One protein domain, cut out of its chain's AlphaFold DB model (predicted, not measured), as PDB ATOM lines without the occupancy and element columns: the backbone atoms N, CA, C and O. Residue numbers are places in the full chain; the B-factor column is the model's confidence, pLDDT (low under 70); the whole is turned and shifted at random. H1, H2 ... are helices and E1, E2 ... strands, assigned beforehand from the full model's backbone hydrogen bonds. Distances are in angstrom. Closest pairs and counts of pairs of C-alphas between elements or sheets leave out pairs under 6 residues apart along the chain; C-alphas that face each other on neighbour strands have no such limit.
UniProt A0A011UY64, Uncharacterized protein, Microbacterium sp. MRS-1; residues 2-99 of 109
ATOM      1  N   VAL A   2     208.671 153.581 178.671       53.31
ATOM      2  CA  VAL A   2     208.697 152.103 178.844       53.31
ATOM      3  C   VAL A   2     208.633 151.557 180.286       53.31
ATOM      4  O   VAL A   2     207.921 150.593 180.544       53.31
ATOM      5  N   ALA A   3     209.380 152.124 181.240       58.72
ATOM      6  CA  ALA A   3     209.356 151.646 182.625       58.72
ATOM      7  C   ALA A   3     208.024 151.929 183.346       58.72
ATOM      8  O   ALA A   3     207.606 151.107 184.152       58.72
ATOM      9  N   ALA A   4     207.380 153.065 183.058       56.47
ATOM     10  CA  ALA A   4     206.060 153.420 183.581       56.47
ATOM     11  C   ALA A   4     204.951 152.637 182.873       56.47
ATOM     12  O   ALA A   4     204.117 152.029 183.537       56.47
ATOM     13  N   ASP A   5     205.024 152.536 181.545       52.62
ATOM     14  CA  ASP A   5     204.010 151.835 180.751       52.62
ATOM     15  C   ASP A   5     203.898 150.353 181.126       52.62
ATOM     16  O   ASP A   5     202.800 149.824 181.201       52.62
ATOM     17  N   ARG A   6     205.011 149.684 181.466       55.47
ATOM     18  CA  ARG A   6     204.985 148.287 181.946       55.47
ATOM     19  C   ARG A   6     204.173 148.079 183.227       55.47
ATOM     20  O   ARG A   6     203.794 146.946 183.510       55.47
ATOM     21  N   VAL A   7     203.974 149.133 184.014       57.81
ATOM     22  CA  VAL A   7     203.194 149.094 185.255       57.81
ATOM     23  C   VAL A   7     201.759 149.560 185.007       57.81
ATOM     24  O   VAL A   7     200.841 148.923 185.516       57.81
ATOM     25  N   ASP A   8     201.559 150.606 184.200       53.28
ATOM     26  CA  ASP A   8     200.226 151.166 183.921       53.28
ATOM     27  C   ASP A   8     199.432 150.371 182.865       53.28
ATOM     28  O   ASP A   8     198.207 150.301 182.934       53.28
ATOM     29  N   HIS A   9     200.110 149.737 181.906       46.50
ATOM     30  CA  HIS A   9     199.512 149.014 180.781       46.50
ATOM     31  C   HIS A   9     200.295 147.711 180.519       46.50
ATOM     32  O   HIS A   9     201.220 147.679 179.711       46.50
ATOM     33  N   PRO A  10     199.939 146.585 181.164       53.84
ATOM     34  CA  PRO A  10     200.752 145.361 181.137       53.84
ATOM     35  C   PRO A  10     200.901 144.714 179.746       53.84
ATOM     36  O   PRO A  10     201.722 143.815 179.573       53.84
ATOM     37  N   THR A  11     200.123 145.155 178.756       41.62
ATOM     38  CA  THR A  11     200.118 144.644 177.377       41.62
ATOM     39  C   THR A  11     200.621 145.639 176.330       41.62
ATOM     40  O   THR A  11     200.714 145.257 175.165       41.62
ATOM     41  N   TRP A  12     200.968 146.879 176.697       37.56
ATOM     42  CA  TRP A  12     201.456 147.875 175.740       37.56
ATOM     43  C   TRP A  12     202.521 148.787 176.352       37.56
ATOM     44  O   TRP A  12     202.404 149.248 177.479       37.56
ATOM     45  N   THR A  13     203.562 149.074 175.582       44.06
ATOM     46  CA  THR A  13     204.635 150.013 175.937       44.06
ATOM     47  C   THR A  13     204.781 150.974 174.781       44.06
ATOM     48  O   THR A  13     204.824 150.491 173.653       44.06
ATOM     49  N   THR A  14     204.907 152.280 175.034       47.03
ATOM     50  CA  THR A  14     205.210 153.238 173.966       47.03
ATOM     51  C   THR A  14     206.586 152.887 173.396       47.03
ATOM     52  O   THR A  14     207.590 152.978 174.124       47.03
ATOM     53  N   PRO A  15     206.663 152.412 172.140       46.94
ATOM     54  CA  PRO A  15     207.929 152.080 171.521       46.94
ATOM     55  C   PRO A  15     208.785 153.343 171.400       46.94
ATOM     56  O   PRO A  15     208.298 154.469 171.334       46.94
ATOM     57  N   ARG A  16     210.108 153.163 171.426       48.41
ATOM     58  CA  ARG A  16     211.077 154.272 171.386       48.41
ATOM     59  C   ARG A  16     210.905 155.155 170.140       48.41
ATOM     60  O   ARG A  16     211.263 156.326 170.198       48.41
ATOM     61  N   GLU A  17     210.384 154.590 169.056       42.81
ATOM     62  CA  GLU A  17     210.077 155.291 167.806       42.81
ATOM     63  C   GLU A  17     208.925 156.294 167.965       42.81
ATOM     64  O   GLU A  17     209.127 157.455 167.648       42.81
ATOM     65  N   ASP A  18     207.823 155.937 168.631       47.09
ATOM     66  CA  ASP A  18     206.719 156.874 168.922       47.09
ATOM     67  C   ASP A  18     207.152 158.034 169.841       47.09
ATOM     68  O   ASP A  18     206.648 159.160 169.762       47.09
ATOM     69  N   VAL A  19     208.120 157.774 170.730       52.47
ATOM     70  CA  VAL A  19     208.758 158.827 171.533       52.47
ATOM     71  C   VAL A  19     209.546 159.772 170.630       52.47
ATOM     72  O   VAL A  19     209.423 160.981 170.790       52.47
ATOM     73  N   ALA A  20     210.328 159.241 169.689       49.62
ATOM     74  CA  ALA A  20     211.102 160.034 168.737       49.62
ATOM     75  C   ALA A  20     210.202 160.830 167.776       49.62
ATOM     76  O   ALA A  20     210.460 162.009 167.573       49.62
ATOM     77  N   ASP A  21     209.094 160.254 167.309       46.38
ATOM     78  CA  ASP A  21     208.119 160.941 166.451       46.38
ATOM     79  C   ASP A  21     207.434 162.109 167.181       46.38
ATOM     80  O   ASP A  21     207.167 163.152 166.585       46.38
ATOM     81  N   THR A  22     207.220 161.994 168.499       50.25
ATOM     82  CA  THR A  22     206.761 163.116 169.342       50.25
ATOM     83  C   THR A  22     207.829 164.211 169.466       50.25
ATOM     84  O   THR A  22     207.485 165.383 169.613       50.25
ATOM     85  N   PHE A  23     209.114 163.839 169.396       47.72
ATOM     86  CA  PHE A  23     210.250 164.767 169.369       47.72
ATOM     87  C   PHE A  23     210.509 165.402 167.984       47.72
ATOM     88  O   PHE A  23     211.223 166.399 167.901       47.72
ATOM     89  N   ASP A  24     209.928 164.857 166.910       45.12
ATOM     90  CA  ASP A  24     210.056 165.353 165.527       45.12
ATOM     91  C   ASP A  24     208.869 166.229 165.077       45.12
ATOM     92  O   ASP A  24     208.814 166.718 163.942       45.12
ATOM     93  N   LEU A  25     207.903 166.490 165.965       53.69
ATOM     94  CA  LEU A  25     206.809 167.415 165.683       53.69
ATOM     95  C   LEU A  25     207.348 168.851 165.597       53.69
ATOM     96  O   LEU A  25     207.535 169.531 166.600       53.69
ATOM     97  N   ALA A  26     207.513 169.343 164.366       51.59
ATOM     98  CA  ALA A  26     208.120 170.634 164.005       51.59
ATOM     99  C   ALA A  26     207.522 171.905 164.659       51.59
ATOM    100  O   ALA A  26     208.019 173.004 164.427       51.59
ATOM    101  N   HIS A  27     206.451 171.784 165.447       58.53
ATOM    102  CA  HIS A  27     205.828 172.887 166.184       58.53
ATOM    103  C   HIS A  27     206.177 172.897 167.682       58.53
ATOM    104  O   HIS A  27     205.623 173.710 168.421       58.53
ATOM    105  N   ILE A  28     207.068 172.010 168.129       64.06
ATOM    106  CA  ILE A  28     207.457 171.859 169.528       64.06
ATOM    107  C   ILE A  28     208.914 172.291 169.713       64.06
ATOM    108  O   ILE A  28     209.836 171.673 169.184       64.06
ATOM    109  N   ASP A  29     209.141 173.331 170.518       74.38
ATOM    110  CA  ASP A  29     210.490 173.695 170.951       74.38
ATOM    111  C   ASP A  29     210.857 172.901 172.208       74.38
ATOM    112  O   ASP A  29     210.661 173.343 173.343       74.38
ATOM    113  N   HIS A  30     211.427 171.711 172.015       74.94
ATOM    114  CA  HIS A  30     211.823 170.835 173.121       74.94
ATOM    115  C   HIS A  30     212.822 171.468 174.096       74.94
ATOM    116  O   HIS A  30     212.901 171.019 175.237       74.94
ATOM    117  N   SER A  31     213.559 172.510 173.693       80.00
ATOM    118  CA  SER A  31     214.482 173.208 174.594       80.00
ATOM    119  C   SER A  31     213.759 174.067 175.638       80.00
ATOM    120  O   SER A  31     214.307 174.324 176.709       80.00
ATOM    121  N   ARG A  32     212.523 174.483 175.341       84.62
ATOM    122  CA  ARG A  32     211.690 175.337 176.201       84.62
ATOM    123  C   ARG A  32     210.505 174.602 176.811       84.62
ATOM    124  O   ARG A  32     210.049 174.952 177.895       84.62
ATOM    125  N   ASP A  33     210.016 173.592 176.107       89.25
ATOM    126  CA  ASP A  33     208.727 172.956 176.364       89.25
ATOM    127  C   ASP A  33     208.870 171.535 176.923       89.25
ATOM    128  O   ASP A  33     207.889 170.802 177.036       89.25
ATOM    129  N   THR A  34     210.086 171.130 177.305       88.12
ATOM    130  CA  THR A  34     210.368 169.852 177.977       88.12
ATOM    131  C   THR A  34     211.282 170.043 179.188       88.12
ATOM    132  O   THR A  34     212.243 170.806 179.150       88.12
ATOM    133  N   VAL A  35     211.004 169.303 180.262       91.81
ATOM    134  CA  VAL A  35     211.819 169.221 181.476       91.81
ATOM    135  C   VAL A  35     212.190 167.774 181.773       91.81
ATOM    136  O   VAL A  35     211.387 166.850 181.606       91.81
ATOM    137  N   LEU A  36     213.414 167.578 182.257       91.25
ATOM    138  CA  LEU A  36     213.899 166.303 182.772       91.25
ATOM    139  C   LEU A  36     214.179 166.442 184.265       91.25
ATOM    140  O   LEU A  36     214.815 167.401 184.698       91.25
ATOM    141  N   ALA A  37     213.732 165.465 185.047       89.56
ATOM    142  CA  ALA A  37     214.185 165.304 186.420       89.56
ATOM    143  C   ALA A  37     215.359 164.327 186.432       89.56
ATOM    144  O   ALA A  37     215.251 163.220 185.895       89.56
ATOM    145  N   LEU A  38     216.453 164.740 187.063       92.06
ATOM    146  CA  LEU A  38     217.651 163.932 187.243       92.06
ATOM    147  C   LEU A  38     217.790 163.533 188.714       92.06
ATOM    148  O   LEU A  38     217.419 164.302 189.603       92.06
ATOM    149  N   ASP A  39     218.314 162.340 188.973       88.00
ATOM    150  CA  ASP A  39     218.776 161.968 190.309       88.00
ATOM    151  C   ASP A  39     220.199 162.485 190.595       88.00
ATOM    152  O   ASP A  39     220.804 163.207 189.798       88.00
ATOM    153  N   ALA A  40     220.738 162.120 191.762       90.19
ATOM    154  CA  ALA A  40     222.076 162.522 192.195       90.19
ATOM    155  C   ALA A  40     223.207 161.999 191.285       90.19
ATOM    156  O   ALA A  40     224.305 162.549 191.307       90.19
ATOM    157  N   GLU A  41     222.943 160.970 190.480       92.19
ATOM    158  CA  GLU A  41     223.895 160.365 189.545       92.19
ATOM    159  C   GLU A  41     223.689 160.872 188.107       92.19
ATOM    160  O   GLU A  41     224.298 160.362 187.170       92.19
ATOM    161  N   SER A  42     222.870 161.915 187.919       89.69
ATOM    162  CA  SER A  42     222.478 162.455 186.606       89.69
ATOM    163  C   SER A  42     221.673 161.479 185.739       89.69
ATOM    164  O   SER A  42     221.603 161.638 184.518       89.69
ATOM    165  N   THR A  43     221.016 160.492 186.349       88.81
ATOM    166  CA  THR A  43     220.107 159.588 185.641       88.81
ATOM    167  C   THR A  43     218.735 160.232 185.503       88.81
ATOM    168  O   THR A  43     218.191 160.785 186.458       88.81
ATOM    169  N   VAL A  44     218.135 160.141 184.312       88.12
ATOM    170  CA  VAL A  44     216.776 160.642 184.062       88.12
ATOM    171  C   VAL A  44     215.754 159.775 184.799       88.12
ATOM    172  O   VAL A  44     215.551 158.608 184.463       88.12
ATOM    173  N   ILE A  45     215.070 160.372 185.774       90.56
ATOM    174  CA  ILE A  45     214.073 159.707 186.626       90.56
ATOM    175  C   ILE A  45     212.629 160.120 186.330       90.56
ATOM    176  O   ILE A  45     211.686 159.406 186.690       90.56
ATOM    177  N   ALA A  46     212.439 161.257 185.664       90.00
ATOM    178  CA  ALA A  46     211.153 161.679 185.130       90.00
ATOM    179  C   ALA A  46     211.343 162.611 183.934       90.00
ATOM    180  O   ALA A  46     212.392 163.237 183.779       90.00
ATOM    181  N   PHE A  47     210.301 162.720 183.119       90.38
ATOM    182  CA  PHE A  47     210.204 163.721 182.067       90.38
ATOM    183  C   PHE A  47     208.809 164.342 182.090       90.38
ATOM    184  O   PHE A  47     207.836 163.683 182.473       90.38
ATOM    185  N   GLY A  48     208.714 165.590 181.652       91.81
ATOM    186  CA  GLY A  48     207.445 166.248 181.382       91.81
ATOM    187  C   GLY A  48     207.590 167.232 180.239       91.81
ATOM    188  O   GLY A  48     208.629 167.865 180.088       91.81
ATOM    189  N   SER A  49     206.538 167.372 179.452       90.94
ATOM    190  CA  SER A  49     206.462 168.299 178.335       90.94
ATOM    191  C   SER A  49     205.114 169.017 178.301       90.94
ATOM    192  O   SER A  49     204.122 168.500 178.828       90.94
ATOM    193  N   SER A  50     205.091 170.213 177.712       92.00
ATOM    194  CA  SER A  50     203.914 171.082 177.577       92.00
ATOM    195  C   SER A  50     203.824 171.628 176.158       92.00
ATOM    196  O   SER A  50     204.731 172.328 175.724       92.00
ATOM    197  N   PHE A  51     202.737 171.362 175.435       89.12
ATOM    198  CA  PHE A  51     202.619 171.714 174.017       89.12
ATOM    199  C   PHE A  51     201.348 172.498 173.725       89.12
ATOM    200  O   PHE A  51     200.237 172.004 173.930       89.12
ATOM    201  N   LEU A  52     201.500 173.706 173.185       87.62
ATOM    202  CA  LEU A  52     200.375 174.485 172.687       87.62
ATOM    203  C   LEU A  52     199.837 173.867 171.392       87.62
ATOM    204  O   LEU A  52     200.552 173.725 170.402       87.62
ATOM    205  N   HIS A  53     198.545 173.553 171.377       84.75
ATOM    206  CA  HIS A  53     197.868 173.074 170.182       84.75
ATOM    207  C   HIS A  53     197.891 174.150 169.075       84.75
ATOM    208  O   HIS A  53     197.678 175.330 169.371       84.75
ATOM    209  N   PRO A  54     198.117 173.795 167.795       80.31
ATOM    210  CA  PRO A  54     198.241 174.759 166.699       80.31
ATOM    211  C   PRO A  54     196.923 175.421 166.272       80.31
ATOM    212  O   PRO A  54     196.967 176.401 165.535       80.31
ATOM    213  N   SER A  55     195.757 174.950 166.726       81.56
ATOM    214  CA  SER A  55     194.498 175.679 166.494       81.56
ATOM    215  C   SER A  55     194.449 176.974 167.312       81.56
ATOM    216  O   SER A  55     194.906 177.018 168.454       81.56
ATOM    217  N   ARG A  56     193.912 178.037 166.711       80.75
ATOM    218  CA  ARG A  56     193.618 179.328 167.361       80.75
ATOM    219  C   ARG A  56     192.125 179.665 167.297       80.75
ATOM    220  O   ARG A  56     191.723 180.770 167.639       80.75
ATOM    221  N   GLU A  57     191.309 178.718 166.846       76.62
ATOM    222  CA  GLU A  57     189.870 178.892 166.702       76.62
ATOM    223  C   GLU A  57     189.153 178.448 167.980       76.62
ATOM    224  O   GLU A  57     189.382 177.349 168.489       76.62
ATOM    225  N   GLY A  58     188.273 179.307 168.499       82.00
ATOM    226  CA  GLY A  58     187.437 179.031 169.670       82.00
ATOM    227  C   GLY A  58     188.192 179.083 171.000       82.00
ATOM    228  O   GLY A  58     187.949 179.978 171.803       82.00
ATOM    229  N   ALA A  59     189.095 178.129 171.239       84.19
ATOM    230  CA  ALA A  59     189.840 178.014 172.490       84.19
ATOM    231  C   ALA A  59     191.308 177.640 172.254       84.19
ATOM    232  O   ALA A  59     191.635 176.736 171.480       84.19
ATOM    233  N   LEU A  60     192.197 178.306 172.991       88.94
ATOM    234  CA  LEU A  60     193.601 177.924 173.081       88.94
ATOM    235  C   LEU A  60     193.731 176.737 174.040       88.94
ATOM    236  O   LEU A  60     193.195 176.761 175.145       88.94
ATOM    237  N   ASN A  61     194.438 175.694 173.610       88.81
ATOM    238  CA  ASN A  61     194.582 174.452 174.363       88.81
ATOM    239  C   ASN A  61     196.055 174.077 174.484       88.81
ATOM    240  O   ASN A  61     196.788 174.138 173.498       88.81
ATOM    241  N   VAL A  62     196.468 173.640 175.671       90.81
ATOM    242  CA  VAL A  62     197.808 173.106 175.928       90.81
ATOM    243  C   VAL A  62     197.691 171.651 176.363       90.81
ATOM    244  O   VAL A  62     196.887 171.312 177.228       90.81
ATOM    245  N   HIS A  63     198.513 170.796 175.766       90.00
ATOM    246  CA  HIS A  63     198.617 169.381 176.087       90.00
ATOM    247  C   HIS A  63     199.829 169.140 176.976       90.00
ATOM    248  O   HIS A  63     200.941 169.546 176.645       90.00
ATOM    249  N   LEU A  64     199.616 168.449 178.093       90.44
ATOM    250  CA  LEU A  64     200.674 168.079 179.025       90.44
ATOM    251  C   LEU A  64     200.903 166.570 178.933       90.44
ATOM    252  O   LEU A  64     199.952 165.794 179.010       90.44
ATOM    253  N   SER A  65     202.157 166.153 178.779       87.56
ATOM    254  CA  SER A  65     202.542 164.738 178.720       87.56
ATOM    255  C   SER A  65     203.812 164.499 179.520       87.56
ATOM    256  O   SER A  65     204.733 165.305 179.470       87.56
ATOM    257  N   GLY A  66     203.879 163.418 180.287       87.19
ATOM    258  CA  GLY A  66     205.026 163.135 181.141       87.19
ATOM    259  C   GLY A  66     204.937 161.763 181.785       87.19
ATOM    260  O   GLY A  66     203.873 161.150 181.823       87.19
ATOM    261  N   ALA A  67     206.057 161.285 182.320       86.88
ATOM    262  CA  ALA A  67     206.067 160.090 183.154       86.88
ATOM    263  C   ALA A  67     207.175 160.148 184.202       86.88
ATOM    264  O   ALA A  67     208.220 160.778 184.022       86.88
ATOM    265  N   VAL A  68     206.959 159.402 185.281       87.38
ATOM    266  CA  VAL A  68     207.916 159.195 186.371       87.38
ATOM    267  C   VAL A  68     208.211 157.705 186.461       87.38
ATOM    268  O   VAL A  68     207.290 156.898 186.334       87.38
ATOM    269  N   LEU A  69     209.467 157.324 186.715       83.94
ATOM    270  CA  LEU A  69     209.812 155.922 186.969       83.94
ATOM    271  C   LEU A  69     208.963 155.351 188.130       83.94
ATOM    272  O   LEU A  69     208.965 155.942 189.215       83.94
ATOM    273  N   PRO A  70     208.292 154.191 187.967       81.25
ATOM    274  CA  PRO A  70     207.365 153.671 188.980       81.25
ATOM    275  C   PRO A  70     207.966 153.444 190.360       81.25
ATOM    276  O   PRO A  70     207.326 153.685 191.381       81.25
ATOM    277  N   MET A  71     209.238 153.040 190.406       83.81
ATOM    278  CA  MET A  71     209.972 152.820 191.658       83.81
ATOM    279  C   MET A  71     210.127 154.099 192.503       83.81
ATOM    280  O   MET A  71     210.441 154.029 193.694       83.81
ATOM    281  N   LEU A  72     209.899 155.267 191.898       84.00
ATOM    282  CA  LEU A  72     210.030 156.589 192.504       84.00
ATOM    283  C   LEU A  72     208.679 157.301 192.682       84.00
ATOM    284  O   LEU A  72     208.637 158.468 193.082       84.00
ATOM    285  N   TRP A  73     207.561 156.618 192.432       84.19
ATOM    286  CA  TRP A  73     206.231 157.170 192.674       84.19
ATOM    287  C   TRP A  73     205.970 157.468 194.149       84.19
ATOM    288  O   TRP A  73     206.591 156.909 195.054       84.19
ATOM    289  N   ARG A  74     204.997 158.359 194.382       86.69
ATOM    290  CA  ARG A  74     204.589 158.833 195.718       86.69
ATOM    291  C   ARG A  74     205.714 159.519 196.503       86.69
ATOM    292  O   ARG A  74     205.672 159.580 197.724       86.69
ATOM    293  N   ARG A  75     206.697 160.075 195.787       88.00
ATOM    294  CA  ARG A  75     207.797 160.884 196.341       88.00
ATOM    295  C   ARG A  75     207.724 162.365 195.949       88.00
ATOM    296  O   ARG A  75     208.706 163.080 196.078       88.00
ATOM    297  N   GLY A  76     206.591 162.816 195.408       90.38
ATOM    298  CA  GLY A  76     206.387 164.209 194.984       90.38
ATOM    299  C   GLY A  76     206.991 164.589 193.625       90.38
ATOM    300  O   GLY A  76     206.682 165.661 193.121       90.38
ATOM    301  N   ILE A  77     207.771 163.709 192.981       91.06
ATOM    302  CA  ILE A  77     208.400 163.981 191.671       91.06
ATOM    303  C   ILE A  77     207.349 164.295 190.601       91.06
ATOM    304  O   ILE A  77     207.473 165.286 189.893       91.06
ATOM    305  N   GLY A  78     206.279 163.496 190.519       89.69
ATOM    306  CA  GLY A  78     205.200 163.736 189.556       89.69
ATOM    307  C   GLY A  78     204.500 165.077 189.775       89.69
ATOM    308  O   GLY A  78     204.225 165.782 188.817       89.69
ATOM    309  N   SER A  79     204.288 165.473 191.033       93.06
ATOM    310  CA  SER A  79     203.714 166.781 191.364       93.06
ATOM    311  C   SER A  79     204.639 167.932 190.970       93.06
ATOM    312  O   SER A  79     204.157 168.942 190.472       93.06
ATOM    313  N   ALA A  80     205.953 167.781 191.154       94.62
ATOM    314  CA  ALA A  80     206.928 168.785 190.734       94.62
ATOM    315  C   ALA A  80     206.967 168.932 189.204       94.62
ATOM    316  O   ALA A  80     206.915 170.049 188.694       94.62
ATOM    317  N   VAL A  81     206.988 167.808 188.478       93.00
ATOM    318  CA  VAL A  81     206.941 167.796 187.008       93.00
ATOM    319  C   VAL A  81     205.635 168.418 186.508       93.00
ATOM    320  O   VAL A  81     205.678 169.319 185.675       93.00
ATOM    321  N   PHE A  82     204.491 168.026 187.071       92.88
ATOM    322  CA  PHE A  82     203.194 168.601 186.714       92.88
ATOM    323  C   PHE A  82     203.118 170.104 187.010       92.88
ATOM    324  O   PHE A  82     202.613 170.867 186.194       92.88
ATOM    325  N   GLY A  83     203.649 170.548 188.153       96.31
ATOM    326  CA  GLY A  83     203.702 171.968 188.501       96.31
ATOM    327  C   GLY A  83     204.491 172.784 187.477       96.31
ATOM    328  O   GLY A  83     204.030 173.844 187.055       96.31
ATOM    329  N   TRP A  84     205.636 172.263 187.023       95.88
ATOM    330  CA  TRP A  84     206.407 172.880 185.943       95.88
ATOM    331  C   TRP A  84     205.616 172.920 184.627       95.88
ATOM    332  O   TRP A  84     205.511 173.975 184.006       95.88
ATOM    333  N   GLN A  85     205.005 171.798 184.236       95.88
ATOM    334  CA  GLN A  85     204.213 171.686 183.006       95.88
ATOM    335  C   GLN A  85     203.045 172.673 182.986       95.88
ATOM    336  O   GLN A  85     202.808 173.340 181.984       95.88
ATOM    337  N   TYR A  86     202.338 172.793 184.107       95.62
ATOM    338  CA  TYR A  86     201.212 173.705 184.247       95.62
ATOM    339  C   TYR A  86     201.649 175.170 184.132       95.62
ATOM    340  O   TYR A  86     201.034 175.936 183.394       95.62
ATOM    341  N   ALA A  87     202.738 175.553 184.807       96.25
ATOM    342  CA  ALA A  87     203.290 176.902 184.702       96.25
ATOM    343  C   ALA A  87     203.694 177.234 183.258       96.25
ATOM    344  O   ALA A  87     203.290 178.270 182.730       96.25
ATOM    345  N   ARG A  88     204.403 176.317 182.586       95.25
ATOM    346  CA  ARG A  88     204.800 176.505 181.187       95.25
ATOM    347  C   ARG A  88     203.594 176.602 180.251       95.25
ATOM    348  O   ARG A  88     203.582 177.441 179.355       95.25
ATOM    349  N   GLY A  89     202.559 175.796 180.479       93.38
ATOM    350  CA  GLY A  89     201.320 175.868 179.711       93.38
ATOM    351  C   GLY A  89     200.613 177.218 179.845       93.38
ATOM    352  O   GLY A  89     200.134 177.762 178.853       93.38
ATOM    353  N   LEU A  90     200.599 177.808 181.043       95.25
ATOM    354  CA  LEU A  90     200.051 179.153 181.242       95.25
ATOM    355  C   LEU A  90     200.852 180.227 180.497       95.25
ATOM    356  O   LEU A  90     200.251 181.118 179.900       95.25
ATOM    357  N   GLU A  91     202.183 180.129 180.477       94.12
ATOM    358  CA  GLU A  91     203.023 181.022 179.670       94.12
ATOM    359  C   GLU A  91     202.698 180.900 178.176       94.12
ATOM    360  O   GLU A  91     202.480 181.911 177.514       94.12
ATOM    361  N   GLN A  92     202.595 179.671 177.655       92.69
ATOM    362  CA  GLN A  92     202.245 179.412 176.253       92.69
ATOM    363  C   GLN A  92     200.873 180.000 175.885       92.69
ATOM    364  O   GLN A  92     200.713 180.587 174.813       92.69
ATOM    365  N   LEU A  93     199.882 179.870 176.771       92.06
ATOM    366  CA  LEU A  93     198.554 180.454 176.570       92.06
ATOM    367  C   LEU A  93     198.600 181.984 176.566       92.06
ATOM    368  O   LEU A  93     197.955 182.600 175.720       92.06
ATOM    369  N   ALA A  94     199.366 182.598 177.471       91.50
ATOM    370  CA  ALA A  94     199.519 184.050 177.529       91.50
ATOM    371  C   ALA A  94     200.225 184.603 176.279       91.50
ATOM    372  O   ALA A  94     199.753 185.578 175.689       91.50
ATOM    373  N   GLU A  95     201.308 183.952 175.839       90.38
ATOM    374  CA  GLU A  95     202.024 184.280 174.597       90.38
ATOM    375  C   GLU A  95     201.080 184.199 173.383       90.38
ATOM    376  O   GLU A  95     201.016 185.125 172.572       90.38
ATOM    377  N   ALA A  96     200.297 183.120 173.279       88.12
ATOM    378  CA  ALA A  96     199.372 182.912 172.170       88.12
ATOM    379  C   ALA A  96     198.189 183.887 172.183       88.12
ATOM    380  O   ALA A  96     197.822 184.402 171.129       88.12
ATOM    381  N   ALA A  97     197.617 184.175 173.355       87.38
ATOM    382  CA  ALA A  97     196.529 185.138 173.496       87.38
ATOM    383  C   ALA A  97     196.966 186.553 173.089       87.38
ATOM    384  O   ALA A  97     196.222 187.242 172.398       87.38
ATOM    385  N   GLY A  98     198.187 186.965 173.450       85.50
ATOM    386  CA  GLY A  98     198.745 188.259 173.046       85.50
ATOM    387  C   GLY A  98     199.034 188.382 171.545       85.50
ATOM    388  O   GLY A  98     199.090 189.494 171.026       85.50
ATOM    389  N   ALA A  99     199.204 187.257 170.843       83.00
ATOM    390  CA  ALA A  99     199.435 187.216 169.399       83.00
ATOM    391  C   ALA A  99     198.141 187.168 168.567       83.00
ATOM    392  O   ALA A  99     198.202 187.312 167.343       83.00
TER     393      ALA A  99
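This is residues 2 to 99 of the 109 residues of an uncharacterized protein of Microbacterium sp. MRS-1 (UniProt A0A011UY64). A three-stranded antiparallel sheet has one long helix, H4, packed along one of its faces, and the two make a slab of two layers. On the side away from H4, the first stretch, with H1 and H2, arches loosely past the sheet: H1 only grazes it and H2 is not on it. The printed part has 98 residues, with named elements in the order H1, H2, H3, E1, E2, E3, H4; the sheet's order is E1 - E2 - E3, and the class is mixed, helices and strands. The whole is only just compact, close to loose, with a radius of gyration of the C-alphas of 14.8 A, and its elongated outline spans 42 by 27 by 22 A.

H1, residues 2 to 8, only grazes the sheet with its residues 2 to 5; its closest C-alphas to E3, residues 62 to 68, are those of Ala 4 and Val 68, 6.7 A apart. H2, residues 16 to 23, is only just apart from H1, at 8.1 A, and is not on the sheet. H3, residues 30 to 33, also only grazes the sheet; it is close to but not clearly touching H2, the closest C-alphas being those of Phe 23 and His 30, 7.3 A apart. E1, residues 34 to 38, and E2, residues 44 to 52, form an antiparallel hairpin at 167 degrees, with N 35 and O 48 within hydrogen-bond range at 2.8 A. E2 and E3 form another at 173 degrees, with N 49 and O 65 at 2.7 A. E1, E2 and E3 are a meander, each strand the antiparallel neighbour of the one before. H4, residues 77 to 99, is on the sheet at a height of 7.0 A over the sheet. It lies over E2 and only just over E3, where 3 of its C-alphas fall, and runs along the strands, at 21 degrees to E2 on the local plane. The closest C-alphas of H4 and E2 are those of Ser 50 and Gln 85, 5.5 A apart. In H2 and H4 every O i to N i+4 pair is within hydrogen-bond range, in H1 2 of 3; H3 is too short for such a pair.

H1 begins with C-alpha 2 at (208.697, 152.103, 178.844) and measures 9.9 A; H2 measures 10.7 A, H3 5.0 A. E1 measures 13.2 A, E2 24.3 A from C-alpha 44 at (216.776, 160.642, 184.062), and E3 20.1 A. H4 measures 33.4 A and ends with C-alpha 99 at (199.435, 187.216, 169.399).

The two C-alphas farthest apart, those of Glu 41 and Gly 58, are 45.5 A apart. The printed part has no cut, and no link is long. The mean pLDDT of the printed part is 78.1; residues 2 to 28 are under 70.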